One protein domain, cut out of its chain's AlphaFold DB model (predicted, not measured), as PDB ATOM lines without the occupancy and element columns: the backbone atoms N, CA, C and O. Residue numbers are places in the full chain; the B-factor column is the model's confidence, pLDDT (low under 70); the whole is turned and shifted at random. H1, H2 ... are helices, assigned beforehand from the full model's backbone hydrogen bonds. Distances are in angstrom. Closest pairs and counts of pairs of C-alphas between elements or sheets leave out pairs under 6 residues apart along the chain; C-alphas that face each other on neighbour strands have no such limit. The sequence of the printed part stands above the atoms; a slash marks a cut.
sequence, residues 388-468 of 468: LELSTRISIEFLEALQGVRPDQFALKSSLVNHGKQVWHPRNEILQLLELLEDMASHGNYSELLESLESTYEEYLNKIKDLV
ATOM      1  N   LEU A 388      92.562  85.072 140.823       89.94
ATOM      2  CA  LEU A 388      92.838  85.730 139.541       89.94
ATOM      3  C   LEU A 388      93.598  84.825 138.564       89.94
ATOM      4  O   LEU A 388      93.169  84.686 137.426       89.94
ATOM      5  N   GLU A 389      94.643  84.119 139.007       89.56
ATOM      6  CA  GLU A 389      95.430  83.219 138.142       89.56
ATOM      7  C   GLU A 389      94.561  82.135 137.481       89.56
ATOM      8  O   GLU A 389      94.636  81.889 136.273       89.56
ATOM      9  N   LEU A 390      93.686  81.498 138.268       89.69
ATOM     10  CA  LEU A 390      92.778  80.483 137.746       89.69
ATOM     11  C   LEU A 390      91.734  81.100 136.808       89.69
ATOM     12  O   LEU A 390      91.423  80.496 135.780       89.69
ATOM     13  N   SER A 391      91.216  82.285 137.143       91.56
ATOM     14  CA  SER A 391      90.273  83.030 136.304       91.56
ATOM     15  C   SER A 391      90.881  83.374 134.939       91.56
ATOM     16  O   SER A 391      90.254  83.135 133.904       91.56
ATOM     17  N   THR A 392      92.136  83.836 134.915       90.50
ATOM     18  CA  THR A 392      92.874  84.164 133.687       90.50
ATOM     19  C   THR A 392      93.069  82.937 132.820       90.50
ATOM     20  O   THR A 392      92.704  82.948 131.645       90.50
ATOM     21  N   ARG A 393      93.548  81.836 133.405       91.56
ATOM     22  CA  ARG A 393      93.744  80.585 132.667       91.56
ATOM     23  C   ARG A 393      92.446  80.068 132.046       91.56
ATOM     24  O   ARG A 393      92.446  79.662 130.890       91.56
ATOM     25  N   ILE A 394      91.335  80.098 132.785       90.12
ATOM     26  CA  ILE A 394      90.031  79.665 132.259       90.12
ATOM     27  C   ILE A 394      89.536  80.615 131.161       90.12
ATOM     28  O   ILE A 394      88.941  80.147 130.194       90.12
ATOM     29  N   SER A 395      89.792  81.920 131.284       89.94
ATOM     30  CA  SER A 395      89.432  82.912 130.263       89.94
ATOM     31  C   SER A 395      90.198  82.688 128.959       89.94
ATOM     32  O   SER A 395      89.582  82.683 127.894       89.94
ATOM     33  N   ILE A 396      91.504  82.411 129.037       89.50
ATOM     34  CA  ILE A 396      92.334  82.047 127.879       89.50
ATOM     35  C   ILE A 396      91.810  80.759 127.234       89.50
ATOM     36  O   ILE A 396      91.490  80.759 126.048       89.50
ATOM     37  N   GLU A 397      91.624  79.691 128.019       88.50
ATOM     38  CA  GLU A 397      91.077  78.420 127.520       88.50
ATOM     39  C   GLU A 397      89.700  78.611 126.854       88.50
ATOM     40  O   GLU A 397      89.395  77.968 125.848       88.50
ATOM     41  N   PHE A 398      88.860  79.507 127.386       87.00
ATOM     42  CA  PHE A 398      87.566  79.835 126.791       87.00
ATOM     43  C   PHE A 398      87.735  80.538 125.441       87.00
ATOM     44  O   PHE A 398      87.087  80.149 124.470       87.00
ATOM     45  N   LEU A 399      88.607  81.549 125.349       86.12
ATOM     46  CA  LEU A 399      88.891  82.266 124.101       86.12
ATOM     47  C   LEU A 399      89.465  81.327 123.032       86.12
ATOM     48  O   LEU A 399      88.996  81.340 121.893       86.12
ATOM     49  N   GLU A 400      90.402  80.457 123.399       86.44
ATOM     50  CA  GLU A 400      90.936  79.409 122.523       86.44
ATOM     51  C   GLU A 400      89.831  78.450 122.042       86.44
ATOM     52  O   GLU A 400      89.764  78.104 120.856       86.44
ATOM     53  N   ALA A 401      88.902  78.073 122.927       85.06
ATOM     54  CA  ALA A 401      87.755  77.238 122.581       85.06
ATOM     55  C   ALA A 401      86.804  77.904 121.579       85.06
ATOM     56  O   ALA A 401      86.332  77.238 120.650       85.06
ATOM     57  N   LEU A 402      86.580  79.220 121.683       82.56
ATOM     58  CA  LEU A 402      85.827  79.975 120.673       82.56
ATOM     59  C   LEU A 402      86.543  79.970 119.320       82.56
ATOM     60  O   LEU A 402      85.888  79.875 118.280       82.56
ATOM     61  N   GLN A 403      87.875  80.025 119.326       80.25
ATOM     62  CA  GLN A 403      88.707  79.955 118.125       80.25
ATOM     63  C   GLN A 403      88.791  78.538 117.518       80.25
ATOM     64  O   GLN A 403      89.322  78.384 116.420       80.25
ATOM     65  N   GLY A 404      88.232  77.517 118.181       73.81
ATOM     66  CA  GLY A 404      88.138  76.140 117.682       73.81
ATOM     67  C   GLY A 404      89.031  75.122 118.399       73.81
ATOM     68  O   GLY A 404      89.025  73.950 118.025       73.81
ATOM     69  N   VAL A 405      89.768  75.523 119.437       78.31
ATOM     70  CA  VAL A 405      90.625  74.619 120.217       78.31
ATOM     71  C   VAL A 405      89.802  73.940 121.316       78.31
ATOM     72  O   VAL A 405      89.470  74.542 122.323       78.31
ATOM     73  N   ARG A 406      89.477  72.651 121.149       77.31
ATOM     74  CA  ARG A 406      88.738  71.837 122.147       77.31
ATOM     75  C   ARG A 406      87.402  72.465 122.632       77.31
ATOM     76  O   ARG A 406      87.171  72.553 123.839       77.31
ATOM     77  N   PRO A 407      86.470  72.823 121.724       76.12
ATOM     78  CA  PRO A 407      85.190  73.456 122.084       76.12
ATOM     79  C   PRO A 407      84.299  72.604 123.013       76.12
ATOM     80  O   PRO A 407      83.470  73.148 123.750       76.12
ATOM     81  N   ASP A 408      84.504  71.283 123.038       78.62
ATOM     82  CA  ASP A 408      83.778  70.337 123.896       78.62
ATOM     83  C   ASP A 408      83.978  70.612 125.399       78.62
ATOM     84  O   ASP A 408      83.117  70.288 126.220       78.62
ATOM     85  N   GLN A 409      85.087  71.252 125.784       80.56
ATOM     86  CA  GLN A 409      85.387  71.559 127.188       80.56
ATOM     87  C   GLN A 409      84.444  72.602 127.801       80.56
ATOM     88  O   GLN A 409      84.281  72.628 129.018       80.56
ATOM     89  N   PHE A 410      83.780  73.411 126.972       80.69
ATOM     90  CA  PHE A 410      82.858  74.468 127.402       80.69
ATOM     91  C   PHE A 410      81.429  74.261 126.879       80.69
ATOM     92  O   PHE A 410      80.608  75.171 126.950       80.69
ATOM     93  N   ALA A 411      81.127  73.071 126.341       75.75
ATOM     94  CA  ALA A 411      79.829  72.730 125.747       75.75
ATOM     95  C   ALA A 411      79.339  73.750 124.690       75.75
ATOM     96  O   ALA A 411      78.136  73.990 124.528       75.75
ATOM     97  N   LEU A 412      80.274  74.358 123.950       76.25
ATOM     98  CA  LEU A 412      79.969  75.361 122.932       76.25
ATOM     99  C   LEU A 412      79.329  74.691 121.706       76.25
ATOM    100  O   LEU A 412      79.925  73.836 121.058       76.25
ATOM    101  N   LYS A 413      78.109  75.110 121.345       64.94
ATOM    102  CA  LYS A 413      77.377  74.585 120.169       64.94
ATOM    103  C   LYS A 413      77.943  75.071 118.825       64.94
ATOM    104  O   LYS A 413      77.590  74.537 117.771       64.94
ATOM    105  N   SER A 414      78.772  76.107 118.851       59.94
ATOM    106  CA  SER A 414      79.403  76.717 117.683       59.94
ATOM    107  C   SER A 414      80.709  77.387 118.087       59.94
ATOM    108  O   SER A 414      80.742  78.115 119.075       59.94
ATOM    109  N   SER A 415      81.754  77.159 117.297       64.62
ATOM    110  CA  SER A 415      83.006  77.915 117.313       64.62
ATOM    111  C   SER A 415      83.024  78.914 116.152       64.62
ATOM    112  O   SER A 415      82.221  78.802 115.221       64.62
ATOM    113  N   LEU A 416      83.971  79.853 116.171       62.34
ATOM    114  CA  LEU A 416      84.212  80.814 115.087       62.34
ATOM    115  C   LEU A 416      84.572  80.144 113.746       62.34
ATOM    116  O   LEU A 416      84.442  80.761 112.695       62.34
ATOM    117  N   VAL A 417      84.966  78.866 113.770       60.94
ATOM    118  CA  VAL A 417      85.226  78.044 112.573       60.94
ATOM    119  C   VAL A 417      83.924  77.695 111.831       60.94
ATOM    120  O   VAL A 417      83.923  77.480 110.621       60.94
ATOM    121  N   ASN A 418      82.788  77.668 112.534       60.41
ATOM    122  CA  ASN A 418      81.482  77.399 111.941       60.41
ATOM    123  C   ASN A 418      80.848  78.710 111.453       60.41
ATOM    124  O   ASN A 418      80.041  79.318 112.162       60.41
ATOM    125  N   HIS A 419      81.209  79.136 110.240       55.59
ATOM    126  CA  HIS A 419      80.686  80.350 109.605       55.59
ATOM    127  C   HIS A 419      79.145  80.446 109.707       55.59
ATOM    128  O   HIS A 419      78.423  79.522 109.328       55.59
ATOM    129  N   GLY A 420      78.638  81.574 110.223       53.25
ATOM    130  CA  GLY A 420      77.207  81.917 110.222       53.25
ATOM    131  C   GLY A 420      76.399  81.604 111.492       53.25
ATOM    132  O   GLY A 420      75.189  81.834 111.491       53.25
ATOM    133  N   LYS A 421      77.007  81.111 112.583       59.59
ATOM    134  CA  LYS A 421      76.311  80.902 113.874       59.59
ATOM    135  C   LYS A 421      76.746  81.919 114.931       59.59
ATOM    136  O   LYS A 421      77.933  82.169 115.100       59.59
ATOM    137  N   GLN A 422      75.781  82.482 115.664       62.44
ATOM    138  CA  GLN A 422      76.054  83.380 116.790       62.44
ATOM    139  C   GLN A 422      76.794  82.632 117.903       62.44
ATOM    140  O   GLN A 422      76.327  81.598 118.381       62.44
ATOM    141  N   VAL A 423      77.929  83.185 118.329       63.06
ATOM    142  CA  VAL A 423      78.740  82.660 119.426       63.06
ATOM    143  C   VAL A 423      78.567  83.575 120.637       63.06
ATOM    144  O   VAL A 423      78.825  84.775 120.569       63.06
ATOM    145  N   TRP A 424      78.104  83.012 121.749       69.25
ATOM    146  CA  TRP A 424      78.007  83.730 123.018       69.25
ATOM    147  C   TRP A 424      79.336  83.629 123.777       69.25
ATOM    148  O   TRP A 424      79.911  82.542 123.844       69.25
ATOM    149  N   HIS A 425      79.812  84.736 124.357       72.94
ATOM    150  CA  HIS A 425      81.011  84.749 125.203       72.94
ATOM    151  C   HIS A 425      80.858  85.686 126.425       72.94
ATOM    152  O   HIS A 425      80.170  86.707 126.304       72.94
ATOM    153  N   PRO A 426      81.500  85.386 127.578       80.44
ATOM    154  CA  PRO A 426      81.502  86.199 128.807       80.44
ATOM    155  C   PRO A 426      82.300  87.510 128.684       80.44
ATOM    156  O   PRO A 426      83.303  87.721 129.362       80.44
ATOM    157  N   ARG A 427      81.900  88.408 127.777       84.38
ATOM    158  CA  ARG A 427      82.658  89.640 127.502       84.38
ATOM    159  C   ARG A 427      82.865  90.495 128.753       84.38
ATOM    160  O   ARG A 427      83.959  91.003 128.960       84.38
ATOM    161  N   ASN A 428      81.820  90.668 129.560       87.25
ATOM    162  CA  ASN A 428      81.879  91.541 130.730       87.25
ATOM    163  C   ASN A 428      82.846  90.992 131.778       87.25
ATOM    164  O   ASN A 428      83.617  91.752 132.345       87.25
ATOM    165  N   GLU A 429      82.820  89.681 132.006       88.31
ATOM    166  CA  GLU A 429      83.698  89.017 132.962       88.31
ATOM    167  C   GLU A 429      85.168  89.086 132.528       88.31
ATOM    168  O   GLU A 429      86.027  89.341 133.361       88.31
ATOM    169  N   ILE A 430      85.455  88.918 131.230       88.44
ATOM    170  CA  ILE A 430      86.823  89.022 130.696       88.44
ATOM    171  C   ILE A 430      87.346  90.460 130.797       88.44
ATOM    172  O   ILE A 430      88.485  90.665 131.199       88.44
ATOM    173  N   LEU A 431      86.519  91.459 130.471       88.19
ATOM    174  CA  LEU A 431      86.915  92.868 130.587       88.19
ATOM    175  C   LEU A 431      87.159  93.279 132.043       88.19
ATOM    176  O   LEU A 431      88.136  93.961 132.319       88.19
ATOM    177  N   GLN A 432      86.310  92.829 132.971       89.06
ATOM    178  CA  GLN A 432      86.521  93.059 134.404       89.06
ATOM    179  C   GLN A 432      87.809  92.401 134.898       89.06
ATOM    180  O   GLN A 432      88.514  92.977 135.718       89.06
ATOM    181  N   LEU A 433      88.131  91.206 134.400       89.50
ATOM    182  CA  LEU A 433      89.374  90.532 134.751       89.50
ATOM    183  C   LEU A 433      90.603  91.295 134.246       89.50
ATOM    184  O   LEU A 433      91.575  91.394 134.984       89.50
ATOM    185  N   LEU A 434      90.558  91.830 133.022       88.75
ATOM    186  CA  LEU A 434      91.631  92.669 132.479       88.75
ATOM    187  C   LEU A 434      91.847  93.913 133.346       88.75
ATOM    188  O   LEU A 434      92.958  94.119 133.811       88.75
ATOM    189  N   GLU A 435      90.783  94.653 133.670       89.00
ATOM    190  CA  GLU A 435      90.854  95.838 134.540       89.00
ATOM    191  C   GLU A 435      91.455  95.502 135.921       89.00
ATOM    192  O   GLU A 435      92.364  96.180 136.397       89.00
ATOM    193  N   LEU A 436      91.026  94.393 136.536       88.06
ATOM    194  CA  LEU A 436      91.579  93.933 137.816       88.06
ATOM    195  C   LEU A 436      93.057  93.521 137.721       88.06
ATOM    196  O   LEU A 436      93.814  93.720 138.672       88.06
ATOM    197  N   LEU A 437      93.478  92.913 136.610       87.75
ATOM    198  CA  LEU A 437      94.877  92.543 136.388       87.75
ATOM    199  C   LEU A 437      95.747  93.771 136.105       87.75
ATOM    200  O   LEU A 437      96.883  93.794 136.573       87.75
ATOM    201  N   GLU A 438      95.230  94.780 135.399       88.12
ATOM    202  CA  GLU A 438      95.913  96.059 135.161       88.12
ATOM    203  C   GLU A 438      96.205  96.766 136.491       88.12
ATOM    204  O   GLU A 438      97.349  97.143 136.760       88.12
ATOM    205  N   ASP A 439      95.204  96.852 137.372       86.12
ATOM    206  CA  ASP A 439      95.350  97.435 138.710       86.12
ATOM    207  C   ASP A 439      96.385  96.681 139.565       86.12
ATOM    208  O   ASP A 439      97.138  97.278 140.345       86.12
ATOM    209  N   MET A 440      96.464  95.357 139.400       81.31
ATOM    210  CA  MET A 440      97.341  94.471 140.169       81.31
ATOM    211  C   MET A 440      98.677  94.161 139.474       81.31
ATOM    212  O   MET A 440      99.492  93.420 140.029       81.31
ATOM    213  N   ALA A 441      98.951  94.755 138.307       75.19
ATOM    214  CA  ALA A 441     100.113  94.444 137.466       75.19
ATOM    215  C   ALA A 441     101.460  94.696 138.166       75.19
ATOM    216  O   ALA A 441     102.468  94.062 137.858       75.19
ATOM    217  N   SER A 442     101.477  95.595 139.154       72.50
ATOM    218  CA  SER A 442     102.662  95.905 139.965       72.50
ATOM    219  C   SER A 442     103.027  94.820 140.993       72.50
ATOM    220  O   SER A 442     104.090  94.897 141.620       72.50
ATOM    221  N   HIS A 443     102.184  93.798 141.171       69.00
ATOM    222  CA  HIS A 443     102.357  92.747 142.167       69.00
ATOM    223  C   HIS A 443     102.563  91.364 141.527       69.00
ATOM    224  O   HIS A 443     101.705  90.839 140.827       69.00
ATOM    225  N   GLY A 444     103.686  90.713 141.845       73.69
ATOM    226  CA  GLY A 444     103.916  89.297 141.527       73.69
ATOM    227  C   GLY A 444     103.883  88.967 140.029       73.69
ATOM    228  O   GLY A 444     104.385  89.726 139.207       73.69
ATOM    229  N   ASN A 445     103.296  87.816 139.690       81.00
ATOM    230  CA  ASN A 445     103.247  87.283 138.321       81.00
ATOM    231  C   ASN A 445     102.026  87.787 137.519       81.00
ATOM    232  O   ASN A 445     101.727  87.249 136.454       81.00
ATOM    233  N   TYR A 446     101.291  88.793 138.011       84.25
ATOM    234  CA  TYR A 446     100.081  89.278 137.335       84.25
ATOM    235  C   TYR A 446     100.376  90.003 136.017       84.25
ATOM    236  O   TYR A 446      99.545  89.943 135.118       84.25
ATOM    237  N   SER A 447     101.571  90.585 135.850       81.56
ATOM    238  CA  SER A 447     102.005  91.177 134.574       81.56
ATOM    239  C   SER A 447     102.098  90.139 133.449       81.56
ATOM    240  O   SER A 447     101.627  90.390 132.347       81.56
ATOM    241  N   GLU A 448     102.648  88.950 133.723       86.12
ATOM    242  CA  GLU A 448     102.743  87.873 132.721       86.12
ATOM    243  C   GLU A 448     101.353  87.329 132.352       86.12
ATOM    244  O   GLU A 448     101.072  87.003 131.197       86.12
ATOM    245  N   LEU A 449     100.457  87.252 133.342       86.38
ATOM    246  CA  LEU A 449      99.072  86.823 133.150       86.38
ATOM    247  C   LEU A 449      98.255  87.843 132.346       86.38
ATOM    248  O   LEU A 449      97.454  87.434 131.505       86.38
ATOM    249  N   LEU A 450      98.467  89.140 132.589       86.88
ATOM    250  CA  LEU A 450      97.874  90.237 131.825       86.88
ATOM    251  C   LEU A 450      98.289  90.145 130.353       86.88
ATOM    252  O   LEU A 450      97.422  90.004 129.495       86.88
ATOM    253  N   GLU A 451      99.597  90.123 130.073       87.81
ATOM    254  CA  GLU A 451     100.127  90.066 128.703       87.81
ATOM    255  C   GLU A 451      99.577  88.858 127.927       87.81
ATOM    256  O   GLU A 451      99.201  88.958 126.755       87.81
ATOM    257  N   SER A 452      99.482  87.698 128.586       89.19
ATOM    258  CA  SER A 452      98.945  86.487 127.965       89.19
ATOM    259  C   SER A 452      97.449  86.595 127.646       89.19
ATOM    260  O   SER A 452      97.013  86.125 126.588       89.19
ATOM    261  N   LEU A 453      96.651  87.196 128.534       88.69
ATOM    262  CA  LEU A 453      95.216  87.377 128.312       88.69
ATOM    263  C   LEU A 453      94.937  88.449 127.252       88.69
ATOM    264  O   LEU A 453      94.078  88.239 126.400       88.69
ATOM    265  N   GLU A 454      95.672  89.560 127.267       89.19
ATOM    266  CA  GLU A 454      95.565  90.623 126.265       89.19
ATOM    267  C   GLU A 454      95.888  90.100 124.868       89.19
ATOM    268  O   GLU A 454      95.072  90.241 123.957       89.19
ATOM    269  N   SER A 455      97.019  89.404 124.716       90.25
ATOM    270  CA  SER A 455      97.439  88.821 123.438       90.25
ATOM    271  C   SER A 455      96.378  87.870 122.867       90.25
ATOM    272  O   SER A 455      95.938  88.008 121.723       90.25
ATOM    273  N   THR A 456      95.867  86.949 123.689       85.50
ATOM    274  CA  THR A 456      94.834  85.992 123.252       85.50
ATOM    275  C   THR A 456      93.482  86.656 122.975       85.50
ATOM    276  O   THR A 456      92.742  86.219 122.084       85.50
ATOM    277  N   TYR A 457      93.152  87.736 123.689       86.31
ATOM    278  CA  TYR A 457      91.957  88.534 123.437       86.31
ATOM    279  C   TYR A 457      92.064  89.339 122.134       86.31
ATOM    280  O   TYR A 457      91.109  89.364 121.353       86.31
ATOM    281  N   GLU A 458      93.221  89.933 121.844       87.44
ATOM    282  CA  GLU A 458      93.489  90.619 120.577       87.44
ATOM    283  C   GLU A 458      93.425  89.661 119.383       87.44
ATOM    284  O   GLU A 458      92.772  89.966 118.380       87.44
ATOM    285  N   GLU A 459      94.025  88.472 119.496       85.19
ATOM    286  CA  GLU A 459      93.931  87.422 118.475       85.19
ATOM    287  C   GLU A 459      92.475  87.027 118.193       85.19
ATOM    288  O   GLU A 459      92.061  86.900 117.035       85.19
ATOM    289  N   TYR A 460      91.671  86.873 119.247       83.00
ATOM    290  CA  TYR A 460      90.242  86.599 119.134       83.00
ATOM    291  C   TYR A 460      89.489  87.738 118.427       83.00
ATOM    292  O   TYR A 460      88.694  87.478 117.517       83.00
ATOM    293  N   LEU A 461      89.750  88.997 118.794       82.75
ATOM    294  CA  LEU A 461      89.128  90.163 118.160       82.75
ATOM    295  C   LEU A 461      89.503  90.287 116.680       82.75
ATOM    296  O   LEU A 461      88.646  90.629 115.863       82.75
ATOM    297  N   ASN A 462      90.754  89.996 116.321       83.00
ATOM    298  CA  ASN A 462      91.208  90.015 114.932       83.00
ATOM    299  C   ASN A 462      90.504  88.930 114.105       83.00
ATOM    300  O   ASN A 462      89.946  89.240 113.056       83.00
ATOM    301  N   LYS A 463      90.380  87.704 114.633       78.38
ATOM    302  CA  LYS A 463      89.611  86.633 113.974       78.38
ATOM    303  C   LYS A 463      88.135  86.978 113.784       78.38
ATOM    304  O   LYS A 463      87.546  86.574 112.789       78.38
ATOM    305  N   ILE A 464      87.521  87.715 114.711       77.06
ATOM    306  CA  ILE A 464      86.146  88.204 114.527       77.06
ATOM    307  C   ILE A 464      86.075  89.224 113.392       77.06
ATOM    308  O   ILE A 464      85.152  89.147 112.587       77.06
ATOM    309  N   LYS A 465      87.024  90.167 113.320       77.19
ATOM    310  CA  LYS A 465      87.069  91.166 112.241       77.19
ATOM    311  C   LYS A 465      87.231  90.518 110.868       77.19
ATOM    312  O   LYS A 465      86.613  90.992 109.930       77.19
ATOM    313  N   ASP A 466      87.995  89.432 110.767       71.38
ATOM    314  CA  ASP A 466      88.187  88.691 109.512       71.38
ATOM    315  C   ASP A 466      86.935  87.901 109.066       71.38
ATOM    316  O   ASP A 466      86.853  87.455 107.920       71.38
ATOM    317  N   LEU A 467      85.965  87.693 109.967       65.75
ATOM    318  CA  LEU A 467      84.726  86.942 109.724       65.75
ATOM    319  C   LEU A 467      83.506  87.833 109.416       65.75
ATOM    320  O   LEU A 467      82.463  87.290 109.033       65.75
ATOM    321  N   VAL A 468      83.615  89.152 109.615       56.66
ATOM    322  CA  VAL A 468      82.584  90.181 109.349       56.66
ATOM    323  C   VAL A 468      82.887  90.870 108.029       56.66
ATOM    324  O   VAL A 468      81.928  91.045 107.241       56.66
TER     325      VAL A 468
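This is residues 388 to 468 of the 468 residues of an uncharacterized protein of Ciona savignyi (UniProt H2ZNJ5). Three helices, H1, H3 and H4, pack together with their centres in a triangle, H1 and H4 running the same way and H3 against both; a short helix, H2, sits by the last turns of H1, and a long loop, residues 411 to 426, leads from it back to H3. The loop at Gly 420 and the turn between H3 and H4 at His 443 mark the two ends of the long axis. The printed part has 81 residues with four named helices, in the order H1, H2, H3, H4, and no named strand; the class is all helix. The whole is compact, with a radius of gyration of the C-alphas of 13.2 A, yet elongated, spanning 42 by 25 by 18 A.

H1 is residues 388 to 402, from C-alpha 388 at (92.838, 85.730, 139.541) to C-alpha 402, 20.9 A away. H2 is the four residues 407 to 410. After residues 411 to 426, which hold no named element, H3 is residues 427 to 440, 20.0 A long, beginning with C-alpha 427 at (82.658, 89.640, 127.502). H4, the longest helix, is residues 446 to 465, 28.3 A long, ending with C-alpha 465 at (87.069, 91.166, 112.241).

H1 is the hub and touches the three other helices. H1, H3 and H4 make an up-and-down bundle, each helix running against the one before it in the chain. H1 touches H4 at a shallow tilt of 19 degrees, the same way; their closest C-alphas, of Ile 396 and Leu 453, are 6.1 A apart. H1 touches H3 at a steep tilt of 37 degrees, only just past shallow, opposite ways; their closest C-alphas, of Ser 395 and Ile 430, are 6.7 A apart. H3 and H4 form a helical hairpin at a shallow tilt of 31 degrees, opposite ways. H3 touches H4 with residues 434 to 440 alone, and H4 touches H3 with residues 446 to 454 alone; their closest C-alphas, of Leu 437 and Leu 450, are 5.9 A apart. H1 touches H2 with residues 398 to 401 alone, and their closest C-alphas, of Ala 401 and Pro 407, are 4.6 A apart. H2 is apart from H3 and H4. In H1, H3 and H4 every O i to N i+4 pair is within hydrogen-bond range; H2 is too short for such a pair, and its one O i to N i+3 pair is within range.

The two C-alphas farthest apart, of Gly 420 and His 443, are 42.1 A apart. The printed part has no cut and ends at Val 468, the chain's last residue. The links H1 to H2 and H3 to H4 are tight, and the link H2 to H3, with 16 residues, is long. The mean pLDDT of the printed part is 80.0; residues 413 to 424, residue 443 and residues 467 to 468 are under 70.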